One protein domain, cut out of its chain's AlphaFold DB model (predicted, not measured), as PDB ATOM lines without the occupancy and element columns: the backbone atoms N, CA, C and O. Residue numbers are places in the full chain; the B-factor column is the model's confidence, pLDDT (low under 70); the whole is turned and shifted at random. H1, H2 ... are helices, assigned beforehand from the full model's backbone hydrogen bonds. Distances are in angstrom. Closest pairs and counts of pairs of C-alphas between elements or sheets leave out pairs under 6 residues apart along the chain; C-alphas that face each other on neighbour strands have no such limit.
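AT A GLANCE: This is residues 8 to 14 and 21 to 98 of the 106 residues of the protein "CH domain containing protein" of Trichuris trichiura (UniProt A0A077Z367). Two helices, H3 and H4, run side by side as the core, and a long loop, residues 44 to 62, joins them. H5 folds back from the last turns of H4, while H1 and H2 stand off opposite ends of H3. The printed part has 85 residues with five named helices, H1 to H5 in chain order, and no named strand; the class is all helix. It is compact, with a radius of gyration of the C-alphas of 12.4 A, and spans 37 by 29 by 24 A.

HOW THE PARTS SIT: Begin at H4, residues 63 to 79, the longest helix. H3, residues 34 to 43, touches it at a shallow tilt of 21 degrees, the same way; the closest C-alphas, of Cys 37 and Phe 73, are 5.2 A apart. H5, residues 84 to 92, only just touches H4, with 3 pairs of C-alphas within 8 A, and H4 takes part with residues 74 to 78 alone. Their closest C-alphas, of Leu 74 and Val 87, are 6.9 A apart, and the two form a helical hairpin, opposite ways at 29 degrees. H1, residues 8 to 14, touches H3 at a steep tilt of 56 degrees, closest at the C-alphas of Lys 14 and Ala 42, 5.9 A. H2, residues 23 to 30, is close to H3 but not clearly touching, about perpendicular at 77 degrees; the closest C-alphas are those of Leu 30 and Leu 36, 6.5 A. H2 and H4 are apart. In all five helices every O i to N i+4 pair is within hydrogen-bond range.

IN THESE COORDINATES: Find C-alpha 63 at (0.719, -7.911, 16.561); from there H4 runs 24.3 A to C-alpha 79. H3 measures 14.5 A, H5 11.7 A, H2 10.5 A and H1 10.0 A. H1 begins at C-alpha 8, (-21.436, -2.680, 9.682), and H5 ends at C-alpha 92, (-12.178, -13.573, 4.630).

THE WHOLE: Look between C-alphas 14 and 21 for the cut, 16.3 A wide; residues 15 to 20 are not printed. H3 to H4 is a long link. Residues 84 to 98 have pLDDT under 70.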
ATOM      1  N   GLU A   8     -21.769  -3.933   8.999       71.06
ATOM      2  CA  GLU A   8     -21.436  -2.680   9.682       71.06
ATOM      3  C   GLU A   8     -22.566  -2.236  10.611       71.06
ATOM      4  O   GLU A   8     -22.345  -2.100  11.807       71.06
ATOM      5  N   GLN A   9     -23.796  -2.118  10.103       70.74
ATOM      6  CA  GLN A   9     -24.942  -1.678  10.900       70.74
ATOM      7  C   GLN A   9     -25.236  -2.623  12.072       70.74
ATOM      8  O   GLN A   9     -25.579  -2.169  13.165       70.74
ATOM      9  N   ILE A  10     -25.079  -3.938  11.878       75.15
ATOM     10  CA  ILE A  10     -25.246  -4.929  12.952       75.15
ATOM     11  C   ILE A  10     -24.158  -4.753  14.020       75.15
ATOM     12  O   ILE A  10     -24.455  -4.776  15.219       75.15
ATOM     13  N   LEU A  11     -22.902  -4.571  13.602       77.39
ATOM     14  CA  LEU A  11     -21.775  -4.341  14.505       77.39
ATOM     15  C   LEU A  11     -21.952  -3.027  15.283       77.39
ATOM     16  O   LEU A  11     -21.848  -3.037  16.510       77.39
ATOM     17  N   GLU A  12     -22.285  -1.925  14.608       79.49
ATOM     18  CA  GLU A  12     -22.516  -0.613  15.224       79.49
ATOM     19  C   GLU A  12     -23.651  -0.668  16.257       79.49
ATOM     20  O   GLU A  12     -23.494  -0.188  17.381       79.49
ATOM     21  N   GLN A  13     -24.775  -1.319  15.930       77.44
ATOM     22  CA  GLN A  13     -25.909  -1.469  16.851       77.44
ATOM     23  C   GLN A  13     -25.554  -2.265  18.111       77.44
ATOM     24  O   GLN A  13     -26.070  -1.980  19.195       77.44
ATOM     25  N   LYS A  14     -24.693  -3.280  17.986       78.64
ATOM     26  CA  LYS A  14     -24.327  -4.164  19.100       78.64
ATOM     27  C   LYS A  14     -23.188  -3.604  19.948       78.64
ATOM     28  O   LYS A  14     -23.246  -3.712  21.170       78.64
ATOM     29  N   ARG A  21     -17.571   3.451   6.832       75.78
ATOM     30  CA  ARG A  21     -18.436   2.971   5.734       75.78
ATOM     31  C   ARG A  21     -17.679   2.465   4.505       75.78
ATOM     32  O   ARG A  21     -18.293   1.974   3.564       75.78
ATOM     33  N   SER A  22     -16.365   2.690   4.445       78.87
ATOM     34  CA  SER A  22     -15.535   2.127   3.382       78.87
ATOM     35  C   SER A  22     -15.021   0.761   3.812       78.87
ATOM     36  O   SER A  22     -14.544   0.598   4.936       78.87
ATOM     37  N   SER A  23     -15.082  -0.206   2.898       74.04
ATOM     38  CA  SER A  23     -14.647  -1.586   3.143       74.04
ATOM     39  C   SER A  23     -13.204  -1.650   3.658       74.04
ATOM     40  O   SER A  23     -12.889  -2.403   4.578       74.04
ATOM     41  N   GLU A  24     -12.322  -0.801   3.126       73.29
ATOM     42  CA  GLU A  24     -10.911  -0.752   3.507       73.29
ATOM     43  C   GLU A  24     -10.720  -0.258   4.944       73.29
ATOM     44  O   GLU A  24      -9.941  -0.844   5.697       73.29
ATOM     45  N   ALA A  25     -11.429   0.805   5.339       77.54
ATOM     46  CA  ALA A  25     -11.318   1.357   6.685       77.54
ATOM     47  C   ALA A  25     -12.060   0.493   7.712       77.54
ATOM     48  O   ALA A  25     -11.605   0.372   8.849       77.54
ATOM     49  N   LEU A  26     -13.160  -0.157   7.315       78.92
ATOM     50  CA  LEU A  26     -13.818  -1.167   8.133       78.92
ATOM     51  C   LEU A  26     -12.861  -2.327   8.413       78.92
ATOM     52  O   LEU A  26     -12.680  -2.704   9.568       78.92
ATOM     53  N   ALA A  27     -12.212  -2.868   7.381       76.18
ATOM     54  CA  ALA A  27     -11.242  -3.946   7.548       76.18
ATOM     55  C   ALA A  27     -10.096  -3.538   8.488       76.18
ATOM     56  O   ALA A  27      -9.717  -4.318   9.360       76.18
ATOM     57  N   ASP A  28      -9.593  -2.307   8.369       78.58
ATOM     58  CA  ASP A  28      -8.559  -1.768   9.260       78.58
ATOM     59  C   ASP A  28      -9.047  -1.629  10.717       78.58
ATOM     60  O   ASP A  28      -8.314  -1.962  11.650       78.58
ATOM     61  N   ALA A  29     -10.302  -1.222  10.931       82.04
ATOM     62  CA  ALA A  29     -10.919  -1.131  12.258       82.04
ATOM     63  C   ALA A  29     -11.186  -2.500  12.912       82.04
ATOM     64  O   ALA A  29     -11.256  -2.593  14.136       82.04
ATOM     65  N   LEU A  30     -11.346  -3.560  12.115       84.91
ATOM     66  CA  LEU A  30     -11.583  -4.924  12.602       84.91
ATOM     67  C   LEU A  30     -10.295  -5.759  12.724       84.91
ATOM     68  O   LEU A  30     -10.324  -6.832  13.329       84.91
ATOM     69  N   SER A  31      -9.180  -5.278  12.165       83.10
ATOM     70  CA  SER A  31      -7.927  -6.032  11.998       83.10
ATOM     71  C   SER A  31      -7.245  -6.454  13.306       83.10
ATOM     72  O   SER A  31      -6.622  -7.512  13.364       83.10
ATOM     73  N   ASP A  32      -7.386  -5.678  14.383       85.19
ATOM     74  CA  ASP A  32      -6.806  -6.008  15.693       85.19
ATOM     75  C   ASP A  32      -7.670  -6.971  16.531       85.19
ATOM     76  O   ASP A  32      -7.285  -7.378  17.634       85.19
ATOM     77  N   GLY A  33      -8.857  -7.319  16.021       88.67
ATOM     78  CA  GLY A  33      -9.837  -8.188  16.660       88.67
ATOM     79  C   GLY A  33     -10.540  -7.602  17.890       88.67
ATOM     80  O   GLY A  33     -11.383  -8.294  18.463       88.67
ATOM     81  N   VAL A  34     -10.251  -6.367  18.316       91.18
ATOM     82  CA  VAL A  34     -10.837  -5.755  19.523       91.18
ATOM     83  C   VAL A  34     -12.341  -5.572  19.350       91.18
ATOM     84  O   VAL A  34     -13.129  -6.075  20.157       91.18
ATOM     85  N   VAL A  35     -12.750  -4.919  18.260       88.94
ATOM     86  CA  VAL A  35     -14.169  -4.688  17.939       88.94
ATOM     87  C   VAL A  35     -14.917  -6.015  17.799       88.94
ATOM     88  O   VAL A  35     -16.016  -6.160  18.332       88.94
ATOM     89  N   LEU A  36     -14.300  -7.011  17.157       88.66
ATOM     90  CA  LEU A  36     -14.877  -8.347  16.985       88.66
ATOM     91  C   LEU A  36     -15.098  -9.056  18.331       88.66
ATOM     92  O   LEU A  36     -16.167  -9.621  18.576       88.66
ATOM     93  N   CYS A  37     -14.128  -8.984  19.245       92.20
ATOM     94  CA  CYS A  37     -14.283  -9.527  20.594       92.20
ATOM     95  C   CYS A  37     -15.406  -8.827  21.371       92.20
ATOM     96  O   CYS A  37     -16.209  -9.491  22.032       92.20
ATOM     97  N   HIS A  38     -15.483  -7.495  21.293       92.71
ATOM     98  CA  HIS A  38     -16.542  -6.728  21.949       92.71
ATOM     99  C   HIS A  38     -17.921  -7.036  21.375       92.71
ATOM    100  O   HIS A  38     -18.861  -7.226  22.143       92.71
ATOM    101  N   PHE A  39     -18.032  -7.168  20.055       89.61
ATOM    102  CA  PHE A  39     -19.251  -7.616  19.390       89.61
ATOM    103  C   PHE A  39     -19.733  -8.955  19.938       89.61
ATOM    104  O   PHE A  39     -20.895  -9.101  20.318       89.61
ATOM    105  N   LEU A  40     -18.825  -9.918  20.060       89.97
ATOM    106  CA  LEU A  40     -19.170 -11.236  20.565       89.97
ATOM    107  C   LEU A  40     -19.622 -11.199  22.031       89.97
ATOM    108  O   LEU A  40     -20.586 -11.867  22.413       89.97
ATOM    109  N   ASN A  41     -18.971 -10.365  22.842       92.92
ATOM    110  CA  ASN A  41     -19.369 -10.115  24.225       92.92
ATOM    111  C   ASN A  41     -20.701  -9.353  24.344       92.92
ATOM    112  O   ASN A  41     -21.410  -9.548  25.330       92.92
ATOM    113  N   ALA A  42     -21.070  -8.539  23.351       90.22
ATOM    114  CA  ALA A  42     -22.377  -7.889  23.270       90.22
ATOM    115  C   ALA A  42     -23.501  -8.869  22.885       90.22
ATOM    116  O   ALA A  42     -24.647  -8.673  23.288       90.22
ATOM    117  N   ILE A  43     -23.191  -9.937  22.139       87.88
ATOM    118  CA  ILE A  43     -24.135 -11.037  21.873       87.88
ATOM    119  C   ILE A  43     -24.326 -11.891  23.127       87.88
ATOM    120  O   ILE A  43     -25.457 -12.160  23.533       87.88
ATOM    121  N   ARG A  44     -23.225 -12.331  23.744       90.28
ATOM    122  CA  ARG A  44     -23.249 -13.102  24.987       90.28
ATOM    123  C   ARG A  44     -22.113 -12.638  25.897       90.28
ATOM    124  O   ARG A  44     -20.945 -12.875  25.565       90.28
ATOM    125  N   PRO A  45     -22.429 -12.055  27.066       91.80
ATOM    126  CA  PRO A  45     -21.416 -11.596  28.004       91.80
ATOM    127  C   PRO A  45     -20.419 -12.700  28.368       91.80
ATOM    128  O   PRO A  45     -20.815 -13.837  28.637       91.80
ATOM    129  N   ARG A  46     -19.131 -12.338  28.440       91.28
ATOM    130  CA  ARG A  46     -18.007 -13.219  28.819       91.28
ATOM    131  C   ARG A  46     -17.702 -14.351  27.828       91.28
ATOM    132  O   ARG A  46     -17.039 -15.317  28.199       91.28
ATOM    133  N   THR A  47     -18.143 -14.244  26.573       92.77
ATOM    134  CA  THR A  47     -17.743 -15.196  25.522       92.77
ATOM    135  C   THR A  47     -16.239 -15.121  25.253       92.77
ATOM    136  O   THR A  47     -15.569 -16.154  25.188       92.77
ATOM    137  N   VAL A  48     -15.701 -13.901  25.181       93.83
ATOM    138  CA  VAL A  48     -14.264 -13.614  25.195       93.83
ATOM    139  C   VAL A  48     -13.896 -13.062  26.566       93.83
ATOM    140  O   VAL A  48     -14.329 -11.972  26.938       93.83
ATOM    141  N   ALA A  49     -13.102 -13.820  27.323       93.20
ATOM    142  CA  ALA A  49     -12.727 -13.460  28.690       93.20
ATOM    143  C   ALA A  49     -11.719 -12.302  28.755       93.20
ATOM    144  O   ALA A  49     -11.803 -11.471  29.653       93.20
ATOM    145  N   VAL A  50     -10.776 -12.248  27.811       93.68
ATOM    146  CA  VAL A  50      -9.718 -11.232  27.766       93.68
ATOM    147  C   VAL A  50      -9.675 -10.625  26.371       93.68
ATOM    148  O   VAL A  50      -9.472 -11.341  25.390       93.68
ATOM    149  N   VAL A  51      -9.855  -9.305  26.309       93.79
ATOM    150  CA  VAL A  51      -9.676  -8.495  25.100       93.79
ATOM    151  C   VAL A  51      -8.434  -7.640  25.300       93.79
ATOM    152  O   VAL A  51      -8.343  -6.880  26.263       93.79
ATOM    153  N   HIS A  52      -7.449  -7.795  24.424       92.87
ATOM    154  CA  HIS A  52      -6.212  -7.035  24.472       92.87
ATOM    155  C   HIS A  52      -6.396  -5.688  23.776       92.87
ATOM    156  O   HIS A  52      -6.420  -5.622  22.550       92.87
ATOM    157  N   LEU A  53      -6.519  -4.631  24.575       91.32
ATOM    158  CA  LEU A  53      -6.664  -3.250  24.117       91.32
ATOM    159  C   LEU A  53      -5.299  -2.605  23.805       91.32
ATOM    160  O   LEU A  53      -4.267  -3.097  24.290       91.32
ATOM    161  N   PRO A  54      -5.270  -1.515  23.013       86.42
ATOM    162  CA  PRO A  54      -4.091  -0.662  22.928       86.42
ATOM    163  C   PRO A  54      -3.732  -0.134  24.324       86.42
ATOM    164  O   PRO A  54      -4.590   0.012  25.193       86.42
ATOM    165  N   SER A  55      -2.444   0.098  24.564       85.94
ATOM    166  CA  SER A  55      -1.990   0.726  25.809       85.94
ATOM    167  C   SER A  55      -2.049   2.244  25.681       85.94
ATOM    168  O   SER A  55      -1.808   2.751  24.594       85.94
ATOM    169  N   GLU A  56      -2.206   2.972  26.785       85.40
ATOM    170  CA  GLU A  56      -2.146   4.447  26.804       85.40
ATOM    171  C   GLU A  56      -0.909   5.017  26.076       85.40
ATOM    172  O   GLU A  56      -0.965   6.080  25.467       85.40
ATOM    173  N   SER A  57       0.216   4.290  26.094       85.66
ATOM    174  CA  SER A  57       1.478   4.691  25.454       85.66
ATOM    175  C   SER A  57       1.635   4.259  23.989       85.66
ATOM    176  O   SER A  57       2.617   4.634  23.356       85.66
ATOM    177  N   SER A  58       0.728   3.440  23.450       79.74
ATOM    178  CA  SER A  58       0.802   2.932  22.075       79.74
ATOM    179  C   SER A  58      -0.598   2.868  21.471       79.74
ATOM    180  O   SER A  58      -1.395   2.030  21.902       79.74
ATOM    181  N   PRO A  59      -0.892   3.675  20.435       79.16
ATOM    182  CA  PRO A  59      -2.221   3.729  19.826       79.16
ATOM    183  C   PRO A  59      -2.594   2.434  19.089       79.16
ATOM    184  O   PRO A  59      -3.745   2.261  18.696       79.16
ATOM    185  N   CYS A  60      -1.639   1.519  18.908       81.16
ATOM    186  CA  CYS A  60      -1.833   0.252  18.218       81.16
ATOM    187  C   CYS A  60      -1.676  -0.936  19.173       81.16
ATOM    188  O   CYS A  60      -0.791  -0.957  20.038       81.16
ATOM    189  N   VAL A  61      -2.515  -1.956  18.976       83.32
ATOM    190  CA  VAL A  61      -2.377  -3.259  19.632       83.32
ATOM    191  C   VAL A  61      -1.176  -3.990  19.015       83.32
ATOM    192  O   VAL A  61      -1.159  -4.205  17.803       83.32
ATOM    193  N   PRO A  62      -0.179  -4.424  19.808       85.42
ATOM    194  CA  PRO A  62       0.929  -5.232  19.307       85.42
ATOM    195  C   PRO A  62       0.443  -6.462  18.539       85.42
ATOM    196  O   PRO A  62      -0.487  -7.138  18.982       85.42
ATOM    197  N   LEU A  63       1.129  -6.819  17.451       81.81
ATOM    198  CA  LEU A  63       0.719  -7.911  16.561       81.81
ATOM    199  C   LEU A  63       0.418  -9.228  17.298       81.81
ATOM    200  O   LEU A  63      -0.569  -9.900  17.009       81.81
ATOM    201  N   ALA A  64       1.233  -9.589  18.293       86.36
ATOM    202  CA  ALA A  64       1.010 -10.790  19.098       86.36
ATOM    203  C   ALA A  64      -0.326 -10.753  19.870       86.36
ATOM    204  O   ALA A  64      -1.034 -11.756  19.943       86.36
ATOM    205  N   LYS A  65      -0.693  -9.586  20.412       89.37
ATOM    206  CA  LYS A  65      -1.955  -9.367  21.131       89.37
ATOM    207  C   LYS A  65      -3.150  -9.318  20.174       89.37
ATOM    208  O   LYS A  65      -4.177  -9.917  20.476       89.37
ATOM    209  N   ALA A  66      -2.994  -8.684  19.012       87.90
ATOM    210  CA  ALA A  66      -4.012  -8.656  17.961       87.90
ATOM    211  C   ALA A  66      -4.362 -10.075  17.482       87.90
ATOM    212  O   ALA A  66      -5.527 -10.469  17.458       87.90
ATOM    213  N   ARG A  67      -3.345 -10.912  17.225       87.38
ATOM    214  CA  ARG A  67      -3.544 -12.335  16.899       87.38
ATOM    215  C   ARG A  67      -4.325 -13.070  17.985       87.38
ATOM    216  O   ARG A  67      -5.242 -13.824  17.677       87.38
ATOM    217  N   ARG A  68      -4.004 -12.814  19.256       90.60
ATOM    218  CA  ARG A  68      -4.709 -13.430  20.384       90.60
ATOM    219  C   ARG A  68      -6.176 -13.004  20.470       90.60
ATOM    220  O   ARG A  68      -7.024 -13.842  20.767       90.60
ATOM    221  N   ASN A  69      -6.493 -11.741  20.179       91.67
ATOM    222  CA  ASN A  69      -7.881 -11.284  20.073       91.67
ATOM    223  C   ASN A  69      -8.634 -12.052  18.982       91.67
ATOM    224  O   ASN A  69      -9.719 -12.566  19.242       91.67
ATOM    225  N   LEU A  70      -8.044 -12.192  17.792       88.47
ATOM    226  CA  LEU A  70      -8.657 -12.941  16.693       88.47
ATOM    227  C   LEU A  70      -8.877 -14.418  17.062       88.47
ATOM    228  O   LEU A  70      -9.977 -14.932  16.885       88.47
ATOM    229  N   GLU A  71      -7.892 -15.090  17.661       89.86
ATOM    230  CA  GLU A  71      -8.040 -16.467  18.167       89.86
ATOM    231  C   GLU A  71      -9.179 -16.602  19.189       89.86
ATOM    232  O   GLU A  71      -9.977 -17.548  19.134       89.86
ATOM    233  N   ASN A  72      -9.274 -15.651  20.122       92.14
ATOM    234  CA  ASN A  72     -10.326 -15.620  21.130       92.14
ATOM    235  C   ASN A  72     -11.706 -15.399  20.496       92.14
ATOM    236  O   ASN A  72     -12.659 -16.084  20.869       92.14
ATOM    237  N   PHE A  73     -11.812 -14.487  19.525       89.73
ATOM    238  CA  PHE A  73     -13.033 -14.250  18.760       89.73
ATOM    239  C   PHE A  73     -13.484 -15.518  18.024       89.73
ATOM    240  O   PHE A  73     -14.615 -15.962  18.216       89.73
ATOM    241  N   LEU A  74     -12.588 -16.161  17.267       89.19
ATOM    242  CA  LEU A  74     -12.856 -17.415  16.551       89.19
ATOM    243  C   LEU A  74     -13.354 -18.517  17.499       89.19
ATOM    244  O   LEU A  74     -14.363 -19.180  17.245       89.19
ATOM    245  N   THR A  75     -12.659 -18.689  18.626       90.58
ATOM    246  CA  THR A  75     -13.017 -19.668  19.662       90.58
ATOM    247  C   THR A  75     -14.380 -19.353  20.271       90.58
ATOM    248  O   THR A  75     -15.188 -20.252  20.503       90.58
ATOM    249  N   GLY A  76     -14.663 -18.077  20.513       91.88
ATOM    250  CA  GLY A  76     -15.944 -17.627  21.021       91.88
ATOM    251  C   GLY A  76     -17.087 -17.882  20.035       91.88
ATOM    252  O   GLY A  76     -18.132 -18.379  20.444       91.88
ATOM    253  N   CYS A  77     -16.891 -17.606  18.743       89.66
ATOM    254  CA  CYS A  77     -17.885 -17.880  17.705       89.66
ATOM    255  C   CYS A  77     -18.251 -19.368  17.679       89.66
ATOM    256  O   CYS A  77     -19.433 -19.713  17.705       89.66
ATOM    257  N   ARG A  78     -17.248 -20.254  17.754       88.41
ATOM    258  CA  ARG A  78     -17.463 -21.706  17.876       88.41
ATOM    259  C   ARG A  78     -18.268 -22.070  19.125       88.41
ATOM    260  O   ARG A  78     -19.185 -22.879  19.045       88.41
ATOM    261  N   ARG A  79     -17.985 -21.444  20.274       88.58
ATOM    262  CA  ARG A  79     -18.741 -21.658  21.527       88.58
ATOM    263  C   ARG A  79     -20.197 -21.202  21.447       88.58
ATOM    264  O   ARG A  79     -21.036 -21.757  22.148       88.58
ATOM    265  N   LEU A  80     -20.499 -20.200  20.624       88.44
ATOM    266  CA  LEU A  80     -21.872 -19.766  20.353       88.44
ATOM    267  C   LEU A  80     -22.582 -20.629  19.300       88.44
ATOM    268  O   LEU A  80     -23.760 -20.400  19.043       88.44
ATOM    269  N   GLY A  81     -21.897 -21.612  18.705       86.62
ATOM    270  CA  GLY A  81     -22.452 -22.465  17.654       86.62
ATOM    271  C   GLY A  81     -22.451 -21.822  16.265       86.62
ATOM    272  O   GLY A  81     -23.177 -22.278  15.384       86.62
ATOM    273  N   VAL A  82     -21.656 -20.767  16.043       82.43
ATOM    274  CA  VAL A  82     -21.494 -20.178  14.707       82.43
ATOM    275  C   VAL A  82     -20.747 -21.176  13.821       82.43
ATOM    276  O   VAL A  82     -19.655 -21.627  14.171       82.43
ATOM    277  N   GLN A  83     -21.334 -21.515  12.672       71.92
ATOM    278  CA  GLN A  83     -20.738 -22.451  11.717       71.92
ATOM    279  C   GLN A  83     -19.393 -21.920  11.205       71.92
ATOM    280  O   GLN A  83     -19.242 -20.724  10.943       71.92
ATOM    281  N   GLU A  84     -18.416 -22.812  11.018       66.08
ATOM    282  CA  GLU A  84     -17.056 -22.428  10.611       66.08
ATOM    283  C   GLU A  84     -17.023 -21.676   9.277       66.08
ATOM    284  O   GLU A  84     -16.224 -20.761   9.111       66.08
ATOM    285  N   VAL A  85     -17.947 -21.988   8.364       60.71
ATOM    286  CA  VAL A  85     -18.124 -21.259   7.099       60.71
ATOM    287  C   VAL A  85     -18.491 -19.789   7.314       60.71
ATOM    288  O   VAL A  85     -17.948 -18.919   6.639       60.71
ATOM    289  N   SER A  86     -19.346 -19.477   8.289       66.14
ATOM    290  CA  SER A  86     -19.722 -18.096   8.619       66.14
ATOM    291  C   SER A  86     -18.574 -17.345   9.285       66.14
ATOM    292  O   SER A  86     -18.363 -16.163   9.019       66.14
ATOM    293  N   VAL A  87     -17.798 -18.043  10.115       64.68
ATOM    294  CA  VAL A  87     -16.592 -17.495  10.743       64.68
ATOM    295  C   VAL A  87     -15.544 -17.180   9.676       64.68
ATOM    296  O   VAL A  87     -14.992 -16.083   9.667       64.68
ATOM    297  N   ALA A  88     -15.330 -18.099   8.733       60.65
ATOM    298  CA  ALA A  88     -14.430 -17.905   7.608       60.65
ATOM    299  C   ALA A  88     -14.858 -16.724   6.735       60.65
ATOM    300  O   ALA A  88     -13.992 -15.985   6.302       60.65
ATOM    301  N   ILE A  89     -16.159 -16.491   6.522       61.80
ATOM    302  CA  ILE A  89     -16.636 -15.300   5.802       61.80
ATOM    303  C   ILE A  89     -16.218 -14.029   6.541       61.80
ATOM    304  O   ILE A  89     -15.575 -13.192   5.923       61.80
ATOM    305  N   ILE A  90     -16.490 -13.913   7.849       61.97
ATOM    306  CA  ILE A  90     -16.098 -12.744   8.664       61.97
ATOM    307  C   ILE A  90     -14.582 -12.505   8.585       61.97
ATOM    308  O   ILE A  90     -14.125 -11.370   8.481       61.97
ATOM    309  N   CYS A  91     -13.808 -13.586   8.587       60.64
ATOM    310  CA  CYS A  91     -12.354 -13.569   8.495       60.64
ATOM    311  C   CYS A  91     -11.812 -13.300   7.080       60.64
ATOM    312  O   CYS A  91     -10.739 -12.717   6.943       60.64
ATOM    313  N   ASN A  92     -12.549 -13.697   6.040       54.66
ATOM    314  CA  ASN A  92     -12.178 -13.573   4.630       54.66
ATOM    315  C   ASN A  92     -12.740 -12.312   3.962       54.66
ATOM    316  O   ASN A  92     -12.334 -12.037   2.834       54.66
ATOM    317  N   VAL A  93     -13.613 -11.526   4.621       54.72
ATOM    318  CA  VAL A  93     -14.108 -10.239   4.075       54.72
ATOM    319  C   VAL A  93     -12.943  -9.329   3.675       54.72
ATOM    320  O   VAL A  93     -13.066  -8.545   2.739       54.72
ATOM    321  N   HIS A  94     -11.767  -9.500   4.281       50.53
ATOM    322  CA  HIS A  94     -10.537  -9.040   3.664       50.53
ATOM    323  C   HIS A  94      -9.350  -9.862   4.185       50.53
ATOM    324  O   HIS A  94      -9.193  -9.955   5.401       50.53
ATOM    325  N   PRO A  95      -8.411 -10.337   3.339       48.98
ATOM    326  CA  PRO A  95      -7.132 -10.876   3.824       48.98
ATOM    327  C   PRO A  95      -6.355  -9.893   4.727       48.98
ATOM    328  O   PRO A  95      -5.441 -10.304   5.428       48.98
ATOM    329  N   ALA A  96      -6.751  -8.614   4.772       49.53
ATOM    330  CA  ALA A  96      -6.247  -7.582   5.676       49.53
ATOM    331  C   ALA A  96      -6.687  -7.738   7.141       49.53
ATOM    332  O   ALA A  96      -6.119  -7.083   8.002       49.53
ATOM    333  N   VAL A  97      -7.683  -8.579   7.436       53.88
ATOM    334  CA  VAL A  97      -8.043  -8.916   8.824       53.88
ATOM    335  C   VAL A  97      -7.009  -9.883   9.423       53.88
ATOM    336  O   VAL A  97      -6.799  -9.888  10.629       53.88
ATOM    337  N   PHE A  98      -6.320 -10.673   8.586       52.26
ATOM    338  CA  PHE A  98      -5.291 -11.640   9.008       52.26
ATOM    339  C   PHE A  98      -3.862 -11.243   8.635       52.26
ATOM    340  O   PHE A  98      -2.907 -11.726   9.245       52.26
TER     341      PHE A  98